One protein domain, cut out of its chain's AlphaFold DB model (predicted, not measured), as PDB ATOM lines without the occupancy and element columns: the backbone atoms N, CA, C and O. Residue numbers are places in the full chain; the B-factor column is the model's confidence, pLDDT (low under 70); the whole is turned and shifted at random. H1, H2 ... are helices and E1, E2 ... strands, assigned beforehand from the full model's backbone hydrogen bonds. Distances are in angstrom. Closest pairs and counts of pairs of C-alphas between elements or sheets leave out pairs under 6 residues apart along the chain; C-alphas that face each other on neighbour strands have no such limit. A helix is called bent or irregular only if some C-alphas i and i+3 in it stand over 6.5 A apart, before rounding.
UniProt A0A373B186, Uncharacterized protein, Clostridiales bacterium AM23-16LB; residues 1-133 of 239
ATOM      1  N   MET A   1     -22.295  31.174 -25.351       31.36
ATOM      2  CA  MET A   1     -21.580  31.487 -24.095       31.36
ATOM      3  C   MET A   1     -21.298  32.988 -24.090       31.36
ATOM      4  O   MET A   1     -20.266  33.407 -24.580       31.36
ATOM      5  N   TYR A   2     -22.264  33.792 -23.630       38.69
ATOM      6  CA  TYR A   2     -22.255  35.271 -23.646       38.69
ATOM      7  C   TYR A   2     -21.688  35.856 -22.336       38.69
ATOM      8  O   TYR A   2     -22.216  36.809 -21.776       38.69
ATOM      9  N   ILE A   3     -20.664  35.213 -21.768       44.69
ATOM     10  CA  ILE A   3     -20.233  35.489 -20.387       44.69
ATOM     11  C   ILE A   3     -19.446  36.812 -20.292       44.69
ATOM     12  O   ILE A   3     -19.455  37.433 -19.239       44.69
ATOM     13  N   GLU A   4     -18.826  37.301 -21.368       50.22
ATOM     14  CA  GLU A   4     -18.014  38.535 -21.337       50.22
ATOM     15  C   GLU A   4     -18.819  39.844 -21.456       50.22
ATOM     16  O   GLU A   4     -18.329  40.902 -21.067       50.22
ATOM     17  N   GLU A   5     -20.060  39.823 -21.956       60.81
ATOM     18  CA  GLU A   5     -20.734  41.061 -22.388       60.81
ATOM     19  C   GLU A   5     -21.217  41.978 -21.251       60.81
ATOM     20  O   GLU A   5     -21.508  43.151 -21.508       60.81
ATOM     21  N   ASN A   6     -21.261  41.493 -20.006       67.12
ATOM     22  CA  ASN A   6     -21.882  42.201 -18.881       67.12
ATOM     23  C   ASN A   6     -20.933  42.578 -17.732       67.12
ATOM     24  O   ASN A   6     -21.374  43.253 -16.801       67.12
ATOM     25  N   GLY A   7     -19.644  42.225 -17.804       77.12
ATOM     26  CA  GLY A   7     -18.653  42.586 -16.776       77.12
ATOM     27  C   GLY A   7     -18.580  44.091 -16.506       77.12
ATOM     28  O   GLY A   7     -18.551  44.530 -15.361       77.12
ATOM     29  N   TRP A   8     -18.734  44.897 -17.559       87.00
ATOM     30  CA  TRP A   8     -18.776  46.358 -17.453       87.00
ATOM     31  C   TRP A   8     -19.940  46.888 -16.595       87.00
ATOM     32  O   TRP A   8     -19.828  47.972 -16.029       87.00
ATOM     33  N   MET A   9     -21.079  46.182 -16.506       90.44
ATOM     34  CA  MET A   9     -22.166  46.601 -15.609       90.44
ATOM     35  C   MET A   9     -21.770  46.379 -14.157       90.44
ATOM     36  O   MET A   9     -22.038  47.238 -13.322       90.44
ATOM     37  N   LEU A  10     -21.100  45.258 -13.873       90.25
ATOM     38  CA  LEU A  10     -20.571  44.976 -12.545       90.25
ATOM     39  C   LEU A  10     -19.546  46.038 -12.138       90.25
ATOM     40  O   LEU A  10     -19.623  46.547 -11.028       90.25
ATOM     41  N   GLU A  11     -18.653  46.432 -13.047       89.75
ATOM     42  CA  GLU A  11     -17.705  47.533 -12.822       89.75
ATOM     43  C   GLU A  11     -18.410  48.824 -12.411       89.75
ATOM     44  O   GLU A  11     -18.125  49.373 -11.351       89.75
ATOM     45  N   LEU A  12     -19.406  49.261 -13.185       92.88
ATOM     46  CA  LEU A  12     -20.116  50.503 -12.888       92.88
ATOM     47  C   LEU A  12     -20.948  50.437 -11.600       92.88
ATOM     48  O   LEU A  12     -21.039  51.436 -10.889       92.88
ATOM     49  N   ILE A  13     -21.549  49.282 -11.292       94.44
ATOM     50  CA  ILE A  13     -22.288  49.069 -10.039       94.44
ATOM     51  C   ILE A  13     -21.332  49.130  -8.848       94.44
ATOM     52  O   ILE A  13     -21.619  49.781  -7.845       94.44
ATOM     53  N   PHE A  14     -20.174  48.484  -8.951       93.19
ATOM     54  CA  PHE A  14     -19.195  48.500  -7.876       93.19
ATOM     55  C   PHE A  14     -18.391  49.800  -7.831       93.19
ATOM     56  O   PHE A  14     -17.676  49.992  -6.861       93.19
ATOM     57  N   ASP A  15     -18.557  50.728  -8.778       92.81
ATOM     58  CA  ASP A  15     -18.066  52.119  -8.748       92.81
ATOM     59  C   ASP A  15     -19.060  53.133  -8.146       92.81
ATOM     60  O   ASP A  15     -18.796  54.345  -8.101       92.81
ATOM     61  N   LEU A  16     -20.195  52.652  -7.639       94.00
ATOM     62  CA  LEU A  16     -21.082  53.435  -6.779       94.00
ATOM     63  C   LEU A  16     -20.406  53.776  -5.437       94.00
ATOM     64  O   LEU A  16     -19.274  53.358  -5.152       94.00
ATOM     65  N   SER A  17     -21.079  54.606  -4.637       93.25
ATOM     66  CA  SER A  17     -20.567  55.066  -3.346       93.25
ATOM     67  C   SER A  17     -20.252  53.908  -2.391       93.25
ATOM     68  O   SER A  17     -20.883  52.849  -2.421       93.25
ATOM     69  N   SER A  18     -19.274  54.121  -1.503       92.81
ATOM     70  CA  SER A  18     -18.941  53.152  -0.450       92.81
ATOM     71  C   SER A  18     -20.154  52.836   0.421       92.81
ATOM     72  O   SER A  18     -20.399  51.668   0.698       92.81
ATOM     73  N   GLN A  19     -20.943  53.858   0.765       92.56
ATOM     74  CA  GLN A  19     -22.188  53.731   1.520       92.56
ATOM     75  C   GLN A  19     -23.155  52.740   0.858       92.56
ATOM     76  O   GLN A  19     -23.612  51.805   1.509       92.56
ATOM     77  N   ALA A  20     -23.418  52.879  -0.446       95.00
ATOM     78  CA  ALA A  20     -24.319  51.976  -1.161       95.00
ATOM     79  C   ALA A  20     -23.830  50.514  -1.116       95.00
ATOM     80  O   ALA A  20     -24.611  49.591  -0.868       95.00
ATOM     81  N   LEU A  21     -22.524  50.296  -1.307       95.69
ATOM     82  CA  LEU A  21     -21.919  48.961  -1.242       95.69
ATOM     83  C   LEU A  21     -21.957  48.370   0.173       95.69
ATOM     84  O   LEU A  21     -22.227  47.180   0.332       95.69
ATOM     85  N   ILE A  22     -21.708  49.191   1.194       94.38
ATOM     86  CA  ILE A  22     -21.757  48.796   2.605       94.38
ATOM     87  C   ILE A  22     -23.172  48.389   3.000       94.38
ATOM     88  O   ILE A  22     -23.350  47.331   3.596       94.38
ATOM     89  N   GLN A  23     -24.177  49.177   2.620       93.94
ATOM     90  CA  GLN A  23     -25.581  48.874   2.890       93.94
ATOM     91  C   GLN A  23     -26.008  47.551   2.241       93.94
ATOM     92  O   GLN A  23     -26.618  46.706   2.898       93.94
ATOM     93  N   MET A  24     -25.601  47.307   0.990       95.12
ATOM     94  CA  MET A  24     -25.824  46.019   0.325       95.12
ATOM     95  C   MET A  24     -25.150  44.857   1.079       95.12
ATOM     96  O   MET A  24     -25.773  43.815   1.274       95.12
ATOM     97  N   ILE A  25     -23.895  45.015   1.517       94.31
ATOM     98  CA  ILE A  25     -23.164  43.988   2.283       94.31
ATOM     99  C   ILE A  25     -23.839  43.712   3.630       94.31
ATOM    100  O   ILE A  25     -24.066  42.549   3.966       94.31
ATOM    101  N   ASN A  26     -24.199  44.766   4.367       93.19
ATOM    102  CA  ASN A  26     -24.908  44.671   5.641       93.19
ATOM    103  C   ASN A  26     -26.201  43.877   5.499       93.19
ATOM    104  O   ASN A  26     -26.454  42.979   6.301       93.19
ATOM    105  N   GLN A  27     -26.972  44.134   4.443       91.00
ATOM    106  CA  GLN A  27     -28.208  43.404   4.205       91.00
ATOM    107  C   GLN A  27     -27.964  41.946   3.783       91.00
ATOM    108  O   GLN A  27     -28.615  41.043   4.306       91.00
ATOM    109  N   LEU A  28     -27.024  41.701   2.865       90.25
ATOM    110  CA  LEU A  28     -26.746  40.366   2.315       90.25
ATOM    111  C   LEU A  28     -26.160  39.388   3.332       90.25
ATOM    112  O   LEU A  28     -26.448  38.190   3.286       90.25
ATOM    113  N   PHE A  29     -25.298  39.895   4.206       90.31
ATOM    114  CA  PHE A  29     -24.504  39.086   5.125       90.31
ATOM    115  C   PHE A  29     -24.854  39.334   6.594       90.31
ATOM    116  O   PHE A  29     -24.190  38.794   7.475       90.31
ATOM    117  N   HIS A  30     -25.908  40.113   6.857       89.81
ATOM    118  CA  HIS A  30     -26.367  40.477   8.200       89.81
ATOM    119  C   HIS A  30     -25.252  41.086   9.066       89.81
ATOM    120  O   HIS A  30     -25.104  40.761  10.245       89.81
ATOM    121  N   THR A  31     -24.451  41.968   8.464       90.94
ATOM    122  CA  THR A  31     -23.401  42.730   9.152       90.94
ATOM    123  C   THR A  31     -23.884  44.129   9.538       90.94
ATOM    124  O   THR A  31     -24.963  44.560   9.140       90.94
ATOM    125  N   ALA A  32     -23.089  44.844  10.337       91.38
ATOM    126  CA  ALA A  32     -23.425  46.173  10.853       91.38
ATOM    127  C   ALA A  32     -22.247  47.154  10.707       91.38
ATOM    128  O   ALA A  32     -21.835  47.797  11.672       91.38
ATOM    129  N   TYR A  33     -21.651  47.221   9.515       92.81
ATOM    130  CA  TYR A  33     -20.630  48.226   9.210       92.81
ATOM    131  C   TYR A  33     -21.243  49.627   9.174       92.81
ATOM    132  O   TYR A  33     -22.386  49.791   8.747       92.81
ATOM    133  N   SER A  34     -20.460  50.626   9.585       91.69
ATOM    134  CA  SER A  34     -20.808  52.040   9.417       91.69
ATOM    135  C   SER A  34     -20.758  52.440   7.942       91.69
ATOM    136  O   SER A  34     -19.920  51.932   7.203       91.69
ATOM    137  N   ASP A  35     -21.578  53.403   7.525       87.50
ATOM    138  CA  ASP A  35     -21.567  53.950   6.157       87.50
ATOM    139  C   ASP A  35     -20.238  54.626   5.781       87.50
ATOM    140  O   ASP A  35     -19.903  54.751   4.603       87.50
ATOM    141  N   GLU A  36     -19.462  55.030   6.789       88.25
ATOM    142  CA  GLU A  36     -18.137  55.641   6.638       88.25
ATOM    143  C   GLU A  36     -17.001  54.607   6.578       88.25
ATOM    144  O   GLU A  36     -15.832  54.970   6.418       88.25
ATOM    145  N   GLU A  37     -17.319  53.315   6.718       90.75
ATOM    146  CA  GLU A  37     -16.320  52.254   6.737       90.75
ATOM    147  C   GLU A  37     -15.543  52.210   5.417       90.75
ATOM    148  O   GLU A  37     -16.074  52.381   4.315       90.75
ATOM    149  N   LYS A  38     -14.236  51.965   5.507       90.38
ATOM    150  CA  LYS A  38     -13.410  51.954   4.304       90.38
ATOM    151  C   LYS A  38     -13.626  50.660   3.524       90.38
ATOM    152  O   LYS A  38     -13.494  49.561   4.067       90.38
ATOM    153  N   ILE A  39     -13.895  50.813   2.228       92.25
ATOM    154  CA  ILE A  39     -14.029  49.717   1.270       92.25
ATOM    155  C   ILE A  39     -12.882  49.745   0.256       92.25
ATOM    156  O   ILE A  39     -12.560  50.788  -0.316       92.25
ATOM    157  N   TRP A  40     -12.265  48.592   0.015       91.12
ATOM    158  CA  TRP A  40     -11.318  48.394  -1.083       91.12
ATOM    159  C   TRP A  40     -11.897  47.404  -2.082       91.12
ATOM    160  O   TRP A  40     -12.573  46.449  -1.700       91.12
ATOM    161  N   LYS A  41     -11.612  47.650  -3.358       91.31
ATOM    162  CA  LYS A  41     -12.128  46.899  -4.500       91.31
ATOM    163  C   LYS A  41     -10.951  46.220  -5.191       91.31
ATOM    164  O   LYS A  41     -10.009  46.894  -5.603       91.31
ATOM    165  N   GLU A  42     -10.992  44.901  -5.292       88.94
ATOM    166  CA  GLU A  42      -9.940  44.069  -5.874       88.94
ATOM    167  C   GLU A  42     -10.526  43.276  -7.047       88.94
ATOM    168  O   GLU A  42     -11.192  42.255  -6.867       88.94
ATOM    169  N   TRP A  43     -10.296  43.753  -8.269       84.50
ATOM    170  CA  TRP A  43     -10.756  43.072  -9.479       84.50
ATOM    171  C   TRP A  43      -9.946  41.803  -9.725       84.50
ATOM    172  O   TRP A  43      -8.724  41.852  -9.852       84.50
ATOM    173  N   GLN A  44     -10.632  40.662  -9.807       73.06
ATOM    174  CA  GLN A  44      -9.978  39.373 -10.045       73.06
ATOM    175  C   GLN A  44     -10.107  38.926 -11.504       73.06
ATOM    176  O   GLN A  44      -9.170  38.359 -12.067       73.06
ATOM    177  N   ARG A  45     -11.281  39.146 -12.114       73.44
ATOM    178  CA  ARG A  45     -11.627  38.814 -13.510       73.44
ATOM    179  C   ARG A  45     -12.704  39.785 -14.008       73.44
ATOM    180  O   ARG A  45     -13.330  40.447 -13.191       73.44
ATOM    181  N   ALA A  46     -13.003  39.780 -15.309       70.81
ATOM    182  CA  ALA A  46     -14.019  40.657 -15.915       70.81
ATOM    183  C   ALA A  46     -15.409  40.609 -15.234       70.81
ATOM    184  O   ALA A  46     -16.149  41.579 -15.289       70.81
ATOM    185  N   ASN A  47     -15.756  39.501 -14.565       80.50
ATOM    186  CA  ASN A  47     -17.060  39.308 -13.916       80.50
ATOM    187  C   ASN A  47     -16.958  38.971 -12.422       80.50
ATOM    188  O   ASN A  47     -17.924  38.442 -11.874       80.50
ATOM    189  N   SER A  48     -15.792  39.164 -11.795       87.69
ATOM    190  CA  SER A  48     -15.606  38.893 -10.365       87.69
ATOM    191  C   SER A  48     -14.830  40.015  -9.689       87.69
ATOM    192  O   SER A  48     -13.765  40.428 -10.164       87.69
ATOM    193  N   ILE A  49     -15.358  40.458  -8.553       91.00
ATOM    194  CA  ILE A  49     -14.777  41.493  -7.714       91.00
ATOM    195  C   ILE A  49     -14.688  41.016  -6.267       91.00
ATOM    196  O   ILE A  49     -15.654  40.523  -5.685       91.00
ATOM    197  N   GLY A  50     -13.509  41.189  -5.681       91.50
ATOM    198  CA  GLY A  50     -13.295  41.102  -4.248       91.50
ATOM    199  C   GLY A  50     -13.545  42.456  -3.593       91.50
ATOM    200  O   GLY A  50     -13.066  43.484  -4.070       91.50
ATOM    201  N   LEU A  51     -14.264  42.461  -2.479       92.88
ATOM    202  CA  LEU A  51     -14.407  43.615  -1.606       92.88
ATOM    203  C   LEU A  51     -13.723  43.347  -0.276       92.88
ATOM    204  O   LEU A  51     -13.855  42.268   0.296       92.88
ATOM    205  N   LYS A  52     -13.030  44.355   0.240       91.81
ATOM    206  CA  LYS A  52     -12.489  44.362   1.595       91.81
ATOM    207  C   LYS A  52     -13.167  45.480   2.375       91.81
ATOM    208  O   LYS A  52     -13.160  46.609   1.898       91.81
ATOM    209  N   VAL A  53     -13.716  45.184   3.550       91.00
ATOM    210  CA  VAL A  53     -14.390  46.160   4.426       91.00
ATOM    211  C   VAL A  53     -13.690  46.193   5.782       91.00
ATOM    212  O   VAL A  53     -13.321  45.141   6.314       91.00
ATOM    213  N   GLY A  54     -13.450  47.393   6.319       84.19
ATOM    214  CA  GLY A  54     -12.861  47.588   7.651       84.19
ATOM    215  C   GLY A  54     -11.541  46.854   7.867       84.19
ATOM    216  O   GLY A  54     -11.338  46.177   8.871       84.19
ATOM    217  N   GLU A  55     -10.672  46.908   6.854       74.81
ATOM    218  CA  GLU A  55      -9.333  46.305   6.795       74.81
ATOM    219  C   GLU A  55      -9.247  44.786   6.977       74.81
ATOM    220  O   GLU A  55      -8.152  44.219   6.881       74.81
ATOM    221  N   THR A  56     -10.372  44.099   7.130       77.81
ATOM    222  CA  THR A  56     -10.365  42.752   7.694       77.81
ATOM    223  C   THR A  56     -11.289  41.813   6.949       77.81
ATOM    224  O   THR A  56     -10.826  40.765   6.511       77.81
ATOM    225  N   ASN A  57     -12.549  42.167   6.744       88.56
ATOM    226  CA  ASN A  57     -13.527  41.247   6.179       88.56
ATOM    227  C   ASN A  57     -13.506  41.303   4.660       88.56
ATOM    228  O   ASN A  57     -13.353  42.374   4.070       88.56
ATOM    229  N   ARG A  58     -13.594  40.129   4.037       90.75
ATOM    230  CA  ARG A  58     -13.515  39.971   2.591       90.75
ATOM    231  C   ARG A  58     -14.807  39.382   2.066       90.75
ATOM    232  O   ARG A  58     -15.300  38.403   2.610       90.75
ATOM    233  N   TYR A  59     -15.283  39.930   0.964       92.88
ATOM    234  CA  TYR A  59     -16.433  39.439   0.224       92.88
ATOM    235  C   TYR A  59     -16.036  39.242  -1.229       92.88
ATOM    236  O   TYR A  59     -15.165  39.948  -1.734       92.88
ATOM    237  N   GLU A  60     -16.663  38.302  -1.915       92.88
ATOM    238  CA  GLU A  60     -16.491  38.123  -3.351       92.88
ATOM    239  C   GLU A  60     -17.847  38.130  -4.037       92.88
ATOM    240  O   GLU A  60     -18.777  37.461  -3.594       92.88
ATOM    241  N   PHE A  61     -17.946  38.880  -5.128       92.00
ATOM    242  CA  PHE A  61     -19.136  38.955  -5.958       92.00
ATOM    243  C   PHE A  61     -18.791  38.531  -7.373       92.00
ATOM    244  O   PHE A  61     -17.838  39.038  -7.963       92.00
ATOM    245  N   GLN A  62     -19.596  37.638  -7.934       90.44
ATOM    246  CA  GLN A  62     -19.441  37.159  -9.295       90.44
ATOM    247  C   GLN A  62     -20.780  37.132 -10.025       90.44
ATOM    248  O   GLN A  62     -21.768  36.607  -9.515       90.44
ATOM    249  N   VAL A  63     -20.792  37.614 -11.265       87.88
ATOM    250  CA  VAL A  63     -21.948  37.481 -12.163       87.88
ATOM    251  C   VAL A  63     -21.781  36.238 -13.025       87.88
ATOM    252  O   VAL A  63     -20.720  36.004 -13.613       87.88
ATOM    253  N   ARG A  64     -22.837  35.430 -13.114       84.94
ATOM    254  CA  ARG A  64     -22.904  34.225 -13.943       84.94
ATOM    255  C   ARG A  64     -24.184  34.245 -14.765       84.94
ATOM    256  O   ARG A  64     -25.202  34.772 -14.332       84.94
ATOM    257  N   ARG A  65     -24.128  33.635 -15.946       78.56
ATOM    258  CA  ARG A  65     -25.302  33.418 -16.789       78.56
ATOM    259  C   ARG A  65     -25.473  31.930 -17.031       78.56
ATOM    260  O   ARG A  65     -24.576  31.302 -17.593       78.56
ATOM    261  N   LEU A  66     -26.586  31.380 -16.567       74.12
ATOM    262  CA  LEU A  66     -26.889  29.950 -16.585       74.12
ATOM    263  C   LEU A  66     -28.303  29.769 -17.138       74.12
ATOM    264  O   LEU A  66     -29.238  30.370 -16.625       74.12
ATOM    265  N   ASP A  67     -28.442  29.007 -18.224       70.50
ATOM    266  CA  ASP A  67     -29.720  28.718 -18.898       70.50
ATOM    267  C   ASP A  67     -30.605  29.941 -19.166       70.50
ATOM    268  O   ASP A  67     -31.807  29.960 -18.909       70.50
ATOM    269  N   GLY A  68     -29.982  31.002 -19.684       70.81
ATOM    270  CA  GLY A  68     -30.671  32.253 -20.001       70.81
ATOM    271  C   GLY A  68     -30.992  33.124 -18.784       70.81
ATOM    272  O   GLY A  68     -31.460  34.237 -18.981       70.81
ATOM    273  N   CYS A  69     -30.681  32.664 -17.569       76.75
ATOM    274  CA  CYS A  69     -30.908  33.392 -16.326       76.75
ATOM    275  C   CYS A  69     -29.630  34.081 -15.826       76.75
ATOM    276  O   CYS A  69     -28.530  33.521 -15.923       76.75
ATOM    277  N   THR A  70     -29.767  35.279 -15.259       85.69
ATOM    278  CA  THR A  70     -28.656  36.014 -14.638       85.69
ATOM    279  C   THR A  70     -28.604  35.742 -13.140       85.69
ATOM    280  O   THR A  70     -29.562  35.987 -12.408       85.69
ATOM    281  N   GLN A  71     -27.449  35.268 -12.672       87.12
ATOM    282  CA  GLN A  71     -27.197  34.968 -11.270       87.12
ATOM    283  C   GLN A  71     -26.051  35.805 -10.711       87.12
ATOM    284  O   GLN A  71     -24.977  35.900 -11.310       87.12
ATOM    285  N   ILE A  72     -26.269  36.352  -9.520       88.62
ATOM    286  CA  ILE A  72     -25.236  36.984  -8.707       88.62
ATOM    287  C   ILE A  72     -24.838  35.997  -7.614       88.62
ATOM    288  O   ILE A  72     -25.657  35.591  -6.793       88.62
ATOM    289  N   TYR A  73     -23.573  35.598  -7.628       88.69
ATOM    290  CA  TYR A  73     -22.950  34.781  -6.600       88.69
ATOM    291  C   TYR A  73     -22.200  35.709  -5.645       88.69
ATOM    292  O   TYR A  73     -21.278  36.398  -6.076       88.69
ATOM    293  N   ALA A  74     -22.596  35.743  -4.376       91.25
ATOM    294  CA  ALA A  74     -21.982  36.571  -3.344       91.25
ATOM    295  C   ALA A  74     -21.484  35.684  -2.196       91.25
ATOM    296  O   ALA A  74     -22.252  34.921  -1.617       91.25
ATOM    297  N   GLU A  75     -20.206  35.769  -1.854       91.06
ATOM    298  CA  GLU A  75     -19.565  34.910  -0.855       91.06
ATOM    299  C   GLU A  75     -18.876  35.753   0.216       91.06
ATOM    300  O   GLU A  75     -18.080  36.637  -0.098       91.06
ATOM    301  N   ASP A  76     -19.146  35.449   1.486       90.19
ATOM    302  CA  ASP A  76     -18.314  35.899   2.596       90.19
ATOM    303  C   ASP A  76     -17.035  35.049   2.621       90.19
ATOM    304  O   ASP A  76     -17.065  33.829   2.780       90.19
ATOM    305  N   ARG A  77     -15.886  35.688   2.413       85.69
ATOM    306  CA  ARG A  77     -14.554  35.059   2.440       85.69
ATOM    307  C   ARG A  77     -13.900  35.163   3.823       85.69
ATOM    308  O   ARG A  77     -12.752  34.743   4.002       85.69
ATOM    309  N   GLY A  78     -14.620  35.704   4.801       80.44
ATOM    310  CA  GLY A  78     -14.205  35.848   6.182       80.44
ATOM    311  C   GLY A  78     -13.164  36.942   6.407       80.44
ATOM    312  O   GLY A  78     -12.714  37.650   5.502       80.44
ATOM    313  N   SER A  79     -12.762  37.067   7.668       77.19
ATOM    314  CA  SER A  79     -11.809  38.073   8.126       77.19
ATOM    315  C   SER A  79     -10.355  37.662   7.901       77.19
ATOM    316  O   SER A  79      -9.976  36.530   8.201       77.19
ATOM    317  N   VAL A  80      -9.483  38.605   7.536       63.25
ATOM    318  CA  VAL A  80      -8.019  38.466   7.610       63.25
ATOM    319  C   VAL A  80      -7.579  38.007   9.003       63.25
ATOM    320  O   VAL A  80      -6.590  37.296   9.090       63.25
ATOM    321  N   PHE A  81      -8.308  38.315  10.083       56.91
ATOM    322  CA  PHE A  81      -8.008  37.794  11.425       56.91
ATOM    323  C   PHE A  81      -8.399  36.326  11.620       56.91
ATOM    324  O   PHE A  81      -7.674  35.592  12.297       56.91
ATOM    325  N   ALA A  82      -9.486  35.874  10.987       55.25
ATOM    326  CA  ALA A  82      -9.810  34.452  10.906       55.25
ATOM    327  C   ALA A  82      -8.674  33.718  10.170       55.25
ATOM    328  O   ALA A  82      -8.149  32.724  10.663       55.25
ATOM    329  N   TRP A  83      -8.164  34.296   9.080       53.41
ATOM    330  CA  TRP A  83      -6.972  33.798   8.387       53.41
ATOM    331  C   TRP A  83      -5.657  34.039   9.156       53.41
ATOM    332  O   TRP A  83      -4.709  33.276   9.019       53.41
ATOM    333  N   GLY A  84      -5.569  35.036  10.033       51.69
ATOM    334  CA  GLY A  84      -4.380  35.353  10.830       51.69
ATOM    335  C   GLY A  84      -4.053  34.271  11.861       51.69
ATOM    336  O   GLY A  84      -2.884  33.996  12.128       51.69
ATOM    337  N   ARG A  85      -5.075  33.565  12.365       49.50
ATOM    338  CA  ARG A  85      -4.905  32.339  13.167       49.50
ATOM    339  C   ARG A  85      -4.432  31.136  12.340       49.50
ATOM    340  O   ARG A  85      -3.881  30.193  12.904       49.50
ATOM    341  N   SER A  86      -4.597  31.167  11.013       47.03
ATOM    342  CA  SER A  86      -4.189  30.086  10.101       47.03
ATOM    343  C   SER A  86      -2.701  30.095   9.733       47.03
ATOM    344  O   SER A  86      -2.199  29.114   9.191       47.03
ATOM    345  N   VAL A  87      -1.950  31.144  10.099       50.06
ATOM    346  CA  VAL A  87      -0.534  31.332   9.709       50.06
ATOM    347  C   VAL A  87       0.405  30.247  10.282       50.06
ATOM    348  O   VAL A  87       1.588  30.210   9.955       50.06
ATOM    349  N   ARG A  88      -0.091  29.310  11.106       51.53
ATOM    350  CA  ARG A  88       0.707  28.181  11.616       51.53
ATOM    351  C   ARG A  88       0.180  26.774  11.301       51.53
ATOM    352  O   ARG A  88       0.939  25.834  11.528       51.53
ATOM    353  N   ARG A  89      -1.057  26.580  10.815       54.41
ATOM    354  CA  ARG A  89      -1.659  25.238  10.593       54.41
ATOM    355  C   ARG A  89      -2.815  25.271   9.579       54.41
ATOM    356  O   ARG A  89      -3.519  26.271   9.486       54.41
ATOM    357  N   SER A  90      -3.032  24.165   8.859       61.06
ATOM    358  CA  SER A  90      -4.056  24.046   7.807       61.06
ATOM    359  C   SER A  90      -5.483  24.167   8.353       61.06
ATOM    360  O   SER A  90      -5.847  23.453   9.286       61.06
ATOM    361  N   VAL A  91      -6.290  25.028   7.729       64.62
ATOM    362  CA  VAL A  91      -7.729  25.188   7.995       64.62
ATOM    363  C   VAL A  91      -8.509  24.227   7.102       64.62
ATOM    364  O   VAL A  91      -8.306  24.206   5.883       64.62
ATOM    365  N   VAL A  92      -9.403  23.433   7.693       72.56
ATOM    366  CA  VAL A  92     -10.272  22.529   6.930       72.56
ATOM    367  C   VAL A  92     -11.468  23.322   6.414       72.56
ATOM    368  O   VAL A  92     -12.118  24.041   7.170       72.56
ATOM    369  N   HIS A  93     -11.746  23.187   5.119       73.12
ATOM    370  CA  HIS A  93     -12.878  23.829   4.461       73.12
ATOM    371  C   HIS A  93     -13.972  22.795   4.250       73.12
ATOM    372  O   HIS A  93     -13.832  21.899   3.416       73.12
ATOM    373  N   ILE A  94     -15.061  22.923   4.998       76.19
ATOM    374  CA  ILE A  94     -16.237  22.075   4.855       76.19
ATOM    375  C   ILE A  94     -17.279  22.909   4.118       76.19
ATOM    376  O   ILE A  94     -17.901  23.794   4.700       76.19
ATOM    377  N   ARG A  95     -17.414  22.676   2.811       72.12
ATOM    378  CA  ARG A  95     -18.432  23.336   1.986       72.12
ATOM    379  C   ARG A  95     -19.703  22.510   2.002       72.12
ATOM    380  O   ARG A  95     -19.643  21.304   1.762       72.12
ATOM    381  N   GLU A  96     -20.834  23.159   2.242       74.12
ATOM    382  CA  GLU A  96     -22.120  22.533   1.975       74.12
ATOM    383  C   GLU A  96     -22.222  22.176   0.485       74.12
ATOM    384  O   GLU A  96     -21.715  22.919  -0.367       74.12
ATOM    385  N   PRO A  97     -22.834  21.028   0.148       65.50
ATOM    386  CA  PRO A  97     -23.052  20.658  -1.239       65.50
ATOM    387  C   PRO A  97     -23.920  21.724  -1.915       65.50
ATOM    388  O   PRO A  97     -25.093  21.886  -1.590       65.50
ATOM    389  N   GLN A  98     -23.322  22.448  -2.860       65.25
ATOM    390  CA  GLN A  98     -24.021  23.433  -3.678       65.25
ATOM    391  C   GLN A  98     -24.773  22.698  -4.784       65.25
ATOM    392  O   GLN A  98     -24.154  22.004  -5.596       65.25
ATOM    393  N   ILE A  99     -26.094  22.840  -4.826       61.41
ATOM    394  CA  ILE A  99     -26.898  22.292  -5.913       61.41
ATOM    395  C   ILE A  99     -27.046  23.394  -6.958       61.41
ATOM    396  O   ILE A  99     -27.659  24.427  -6.719       61.41
ATOM    397  N   ILE A 100     -26.451  23.190  -8.131       57.16
ATOM    398  CA  ILE A 100     -26.628  24.104  -9.260       57.16
ATOM    399  C   ILE A 100     -27.897  23.669  -9.986       57.16
ATOM    400  O   ILE A 100     -27.881  22.679 -10.718       57.16
ATOM    401  N   TYR A 101     -28.996  24.387  -9.773       54.00
ATOM    402  CA  TYR A 101     -30.214  24.158 -10.540       54.00
ATOM    403  C   TYR A 101     -30.187  24.940 -11.850       54.00
ATOM    404  O   TYR A 101     -29.740  26.086 -11.929       54.00
ATOM    405  N   PHE A 102     -30.726  24.298 -12.877       53.16
ATOM    406  CA  PHE A 102     -30.966  24.868 -14.190       53.16
ATOM    407  C   PHE A 102     -32.401  25.434 -14.223       53.16
ATOM    408  O   PHE A 102     -33.361  24.672 -14.101       53.16
ATOM    409  N   GLY A 103     -32.565  26.763 -14.323       53.72
ATOM    410  CA  GLY A 103     -33.875  27.442 -14.407       53.72
ATOM    411  C   GLY A 103     -34.133  28.532 -13.348       53.72
ATOM    412  O   GLY A 103     -33.205  29.045 -12.725       53.72
ATOM    413  N   LYS A 104     -35.411  28.913 -13.156       51.69
ATOM    414  CA  LYS A 104     -35.845  29.947 -12.189       51.69
ATOM    415  C   LYS A 104     -35.605  29.475 -10.758       51.69
ATOM    416  O   LYS A 104     -36.458  28.820 -10.167       51.69
ATOM    417  N   ASN A 105     -34.441  29.803 -10.211       48.94
ATOM    418  CA  ASN A 105     -33.982  29.209  -8.965       48.94
ATOM    419  C   ASN A 105     -34.170  30.126  -7.758       48.94
ATOM    420  O   ASN A 105     -33.783  31.297  -7.813       48.94
ATOM    421  N   HIS A 106     -34.750  29.604  -6.676       56.28
ATOM    422  CA  HIS A 106     -34.948  30.347  -5.430       56.28
ATOM    423  C   HIS A 106     -33.624  30.905  -4.882       56.28
ATOM    424  O   HIS A 106     -32.547  30.422  -5.221       56.28
ATOM    425  N   GLN A 107     -33.703  31.964  -4.070       56.06
ATOM    426  CA  GLN A 107     -32.542  32.461  -3.335       56.06
ATOM    427  C   GLN A 107     -32.004  31.320  -2.471       56.06
ATOM    428  O   GLN A 107     -32.715  30.821  -1.598       56.06
ATOM    429  N   GLU A 108     -30.773  30.903  -2.738       68.00
ATOM    430  CA  GLU A 108     -30.138  29.810  -2.013       68.00
ATOM    431  C   GLU A 108     -29.074  30.363  -1.078       68.00
ATOM    432  O   GLU A 108     -28.208  31.158  -1.467       68.00
ATOM    433  N   GLU A 109     -29.177  29.941   0.175       69.31
ATOM    434  CA  GLU A 109     -28.188  30.186   1.205       69.31
ATOM    435  C   GLU A 109     -27.381  28.909   1.374       69.31
ATOM    436  O   GLU A 109     -27.906  27.881   1.793       69.31
ATOM    437  N   TYR A 110     -26.109  28.991   1.019       79.62
ATOM    438  CA  TYR A 110     -25.130  27.957   1.307       79.62
ATOM    439  C   TYR A 110     -24.156  28.476   2.344       79.62
ATOM    440  O   TYR A 110     -24.000  29.687   2.522       79.62
ATOM    441  N   SER A 111     -23.432  27.573   2.985       80.25
ATOM    442  CA  SER A 111     -22.355  27.959   3.878       80.25
ATOM    443  C   SER A 111     -21.061  27.191   3.622       80.25
ATOM    444  O   SER A 111     -21.037  26.033   3.194       80.25
ATOM    445  N   THR A 112     -19.944  27.866   3.879       79.88
ATOM    446  CA  THR A 112     -18.640  27.230   4.045       79.88
ATOM    447  C   THR A 112     -18.257  27.323   5.510       79.88
ATOM    448  O   THR A 112     -18.063  28.415   6.038       79.88
ATOM    449  N   THR A 113     -18.107  26.183   6.175       80.38
ATOM    450  CA  THR A 113     -17.562  26.136   7.532       80.38
ATOM    451  C   THR A 113     -16.044  26.008   7.468       80.38
ATOM    452  O   THR A 113     -15.504  25.036   6.933       80.38
ATOM    453  N   LEU A 114     -15.350  26.990   8.035       79.12
ATOM    454  CA  LEU A 114     -13.923  26.938   8.316       79.12
ATOM    455  C   LEU A 114     -13.719  26.316   9.696       79.12
ATOM    456  O   LEU A 114     -14.171  26.876  10.697       79.12
ATOM    457  N   GLU A 115     -13.033  25.177   9.756       79.00
ATOM    458  CA  GLU A 115     -12.629  24.550  11.015       79.00
ATOM    459  C   GLU A 115     -11.140  24.788  11.276       79.00
ATOM    460  O   GLU A 115     -10.263  24.375  10.506       79.00
ATOM    461  N   PHE A 116     -10.866  25.485  12.376       76.44
ATOM    462  CA  PHE A 116      -9.529  25.835  12.823       76.44
ATOM    463  C   PHE A 116      -8.916  24.727  13.701       76.44
ATOM    464  O   PHE A 116      -9.636  23.937  14.312       76.44
ATOM    465  N   PRO A 117      -7.576  24.665  13.818       73.56
ATOM    466  CA  PRO A 117      -6.884  23.636  14.605       73.56
ATOM    467  C   PRO A 117      -7.222  23.624  16.103       73.56
ATOM    468  O   PRO A 117      -7.027  22.609  16.768       73.56
ATOM    469  N   ASP A 118      -7.680  24.752  16.646       76.19
ATOM    470  CA  ASP A 118      -8.191  24.895  18.014       76.19
ATOM    471  C   ASP A 118      -9.663  24.454  18.143       76.19
ATOM    472  O   ASP A 118     -10.270  24.629  19.197       76.19
ATOM    473  N   LYS A 119     -10.223  23.855  17.082       72.62
ATOM    474  CA  LYS A 119     -11.632  23.474  16.912       72.62
ATOM    475  C   LYS A 119     -12.605  24.652  16.890       72.62
ATOM    476  O   LYS A 119     -13.815  24.428  16.937       72.62
ATOM    477  N   ALA A 120     -12.122  25.894  16.788       75.44
ATOM    478  CA  ALA A 120     -13.006  27.008  16.481       75.44
ATOM    479  C   ALA A 120     -13.614  26.790  15.089       75.44
ATOM    480  O   ALA A 120     -12.925  26.383  14.151       75.44
ATOM    481  N   ARG A 121     -14.913  27.052  14.958       77.56
ATOM    482  CA  ARG A 121     -15.631  26.957  13.687       77.56
ATOM    483  C   ARG A 121     -16.194  28.316  13.325       77.56
ATOM    484  O   ARG A 121     -16.821  28.963  14.158       77.56
ATOM    485  N   VAL A 122     -15.969  28.729  12.086       80.88
ATOM    486  CA  VAL A 122     -16.538  29.952  11.517       80.88
ATOM    487  C   VAL A 122     -17.355  29.552  10.302       80.88
ATOM    488  O   VAL A 122     -16.829  28.923   9.390       80.88
ATOM    489  N   THR A 123     -18.639  29.894  10.305       83.00
ATOM    490  CA  THR A 123     -19.544  29.622   9.185       83.00
ATOM    491  C   THR A 123     -19.629  30.868   8.324       83.00
ATOM    492  O   THR A 123     -19.983  31.932   8.825       83.00
ATOM    493  N   LEU A 124     -19.270  30.737   7.054       86.31
ATOM    494  CA  LEU A 124     -19.242  31.826   6.092       86.31
ATOM    495  C   LEU A 124     -20.364  31.642   5.066       86.31
ATOM    496  O   LEU A 124     -20.363  30.636   4.347       86.31
ATOM    497  N   PRO A 125     -21.335  32.563   4.998       87.44
ATOM    498  CA  PRO A 125     -22.454  32.455   4.074       87.44
ATOM    499  C   PRO A 125     -22.039  32.673   2.613       87.44
ATOM    500  O   PRO A 125     -21.181  33.486   2.271       87.44
ATOM    501  N   THR A 126     -22.723  31.966   1.730       87.69
ATOM    502  CA  THR A 126     -22.720  32.137   0.282       87.69
ATOM    503  C   THR A 126     -24.165  32.322  -0.162       87.69
ATOM    504  O   THR A 126     -25.039  31.535   0.196       87.69
ATOM    505  N   ARG A 127     -24.427  33.367  -0.940       86.88
ATOM    506  CA  ARG A 127     -25.747  33.723  -1.455       86.88
ATOM    507  C   ARG A 127     -25.745  33.601  -2.971       86.88
ATOM    508  O   ARG A 127     -24.900  34.199  -3.639       86.88
ATOM    509  N   ILE A 128     -26.703  32.852  -3.510       86.50
ATOM    510  CA  ILE A 128     -26.967  32.803  -4.952       86.50
ATOM    511  C   ILE A 128     -28.288  33.517  -5.221       86.50
ATOM    512  O   ILE A 128     -29.329  33.146  -4.682       86.50
ATOM    513  N   ILE A 129     -28.230  34.559  -6.046       86.12
ATOM    514  CA  ILE A 129     -29.348  35.462  -6.313       86.12
ATOM    515  C   ILE A 129     -29.697  35.377  -7.796       86.12
ATOM    516  O   ILE A 129     -28.948  35.868  -8.640       86.12
ATOM    517  N   THR A 130     -30.836  34.770  -8.115       86.81
ATOM    518  CA  THR A 130     -31.355  34.669  -9.490       86.81
ATOM    519  C   THR A 130     -32.260  35.861  -9.792       86.81
ATOM    520  O   THR A 130     -33.292  36.019  -9.139       86.81
ATOM    521  N   MET A 131     -31.891  36.697 -10.765       86.31
ATOM    522  CA  MET A 131     -32.575  37.969 -11.045       86.31
ATOM    523  C   MET A 131     -34.033  37.785 -11.479       86.31
ATOM    524  O   MET A 131     -34.895  38.555 -11.074       86.31
ATOM    525  N   GLU A 132     -34.343  36.720 -12.215       81.56
ATOM    526  CA  GLU A 132     -35.663  36.432 -12.797       81.56
ATOM    527  C   GLU A 132     -36.779  36.213 -11.756       81.56
ATOM    528  O   GLU A 132     -37.954  36.114 -12.115       81.56
ATOM    529  N   ASN A 133     -36.422  36.123 -10.472       79.50
ATOM    530  CA  ASN A 133     -37.349  35.923  -9.356       79.50
ATOM    531  C   ASN A 133     -37.701  37.204  -8.595       79.50
ATOM    532  O   ASN A 133     -38.464  37.159  -7.621       79.50
TER     533      ASN A 133
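What this domain is: This is residues 1 to 133 of the 239 residues of an uncharacterized protein of Clostridiales bacterium AM23-16LB (UniProt A0A373B186). One antiparallel sheet of seven strands, E1 to E7, is twisted and curled like part of a barrel, with helices H1 and H2 over one face of its E1 to E4 part. A small irregular helix, H3, sits on the opposite face, between E4 and E5 along the chain, and a long loop of residues 96 to 107 joins E5 to E6. The printed part has 133 residues with three named helices and seven named strands, in the order H1 H2 E1 E2 E3 E4 H3 E5 E6 E7; the class is mixed, helices and strands. Across the sheet the order is E1 E2 E3 E4 E7 E6 E5. The whole is compact, with a radius of gyration of the C-alphas of 15.7 A and spans of 45 by 36 by 24 A.

Where its parts are: In the sheet, E1 is residues 39 to 45, 18.5 A long, and begins at C-alpha 39 (-14.029, 49.717, 1.270). E2 is residues 48 to 53, 16.5 A, and E3 is residues 57 to 66, 28.7 A. E4, residues 69 to 79, is the longest strand by residues and measures 31.4 A. E5, residues 92 to 95, is 9.6 A long; E6, residues 108 to 115, is 22.4 A. E7, residues 121 to 130, is 29.0 A long and ends at C-alpha 130 (-31.355, 34.669, -9.490). H1 is residues 7 to 14, 10.7 A, and begins at C-alpha 7 (-18.653, 42.586, -16.776). H2 is residues 18 to 29, 16.1 A, and H3 is residues 80 to 88, 14.1 A. H3 is irregular: C-alphas 85 and 88 are 7.2 A apart.

How they stand to each other: E1 E2 E3 E4 form a meander, each strand the antiparallel neighbour of the one before, and E5 E6 E7 form another. E1 and E2 are a hairpin, with N 42 and O 50 at 2.8 A. In the hairpin E2 and E3, N 51 and O 59 are 2.8 A apart, and in the hairpin E3 and E4, N 62 and O 73 are 2.8 A apart. The antiparallel neighbours E4 and E7, at 162 degrees between directions, join the two meanders, with N 127 and O 74 at 2.8 A. In the hairpin E6 and E7, N 126 and O 110 are 2.7 A apart; in the hairpin E5 and E6, N 113 and O 94 are 2.8 A apart. E1 and E5 are the edge strands. H1 and H2 lie on the same face of the sheet and make two layers with it, helices on one face of a sheet. H1 lies over E2 at a height over the sheet of 9.0 A and runs along the strands, at 9 degrees to E2 on the local plane. H2, at a height of 8.9 A, runs across the strands, at 84 degrees to E2 on the local plane. H2 lies only just over E2 and E4, with 3 of its 12 C-alphas falling on each. The closest C-alphas of H2 and E7 are those of Phe 29 and Pro 125, 7.0 A apart. H1 and H2 are close but not clearly touching, about perpendicular at 81 degrees, with the C-alphas of Phe 14 and Leu 21 the closest at 7.2 A. H3 is on the sheet on the opposite face from H1 and H2; it lies over none of the strands, but only just, with 2 of its C-alphas falling on E7. Every O i to N i+4 pair is within hydrogen-bond range in H1 and H2; in H3 2 of 5 are, beside 3 of 6 O i to N i+3 pairs.

The domain as a whole: The two C-alphas farthest apart, those of Glu 5 and Asp 118, are 45.3 A apart. The printed part has no cut. The link E5 to E6, 12 residues, is long. The mean pLDDT of the printed part is 78.5, and residues 1 to 6, 80 to 91 and 97 to 109 are under 70.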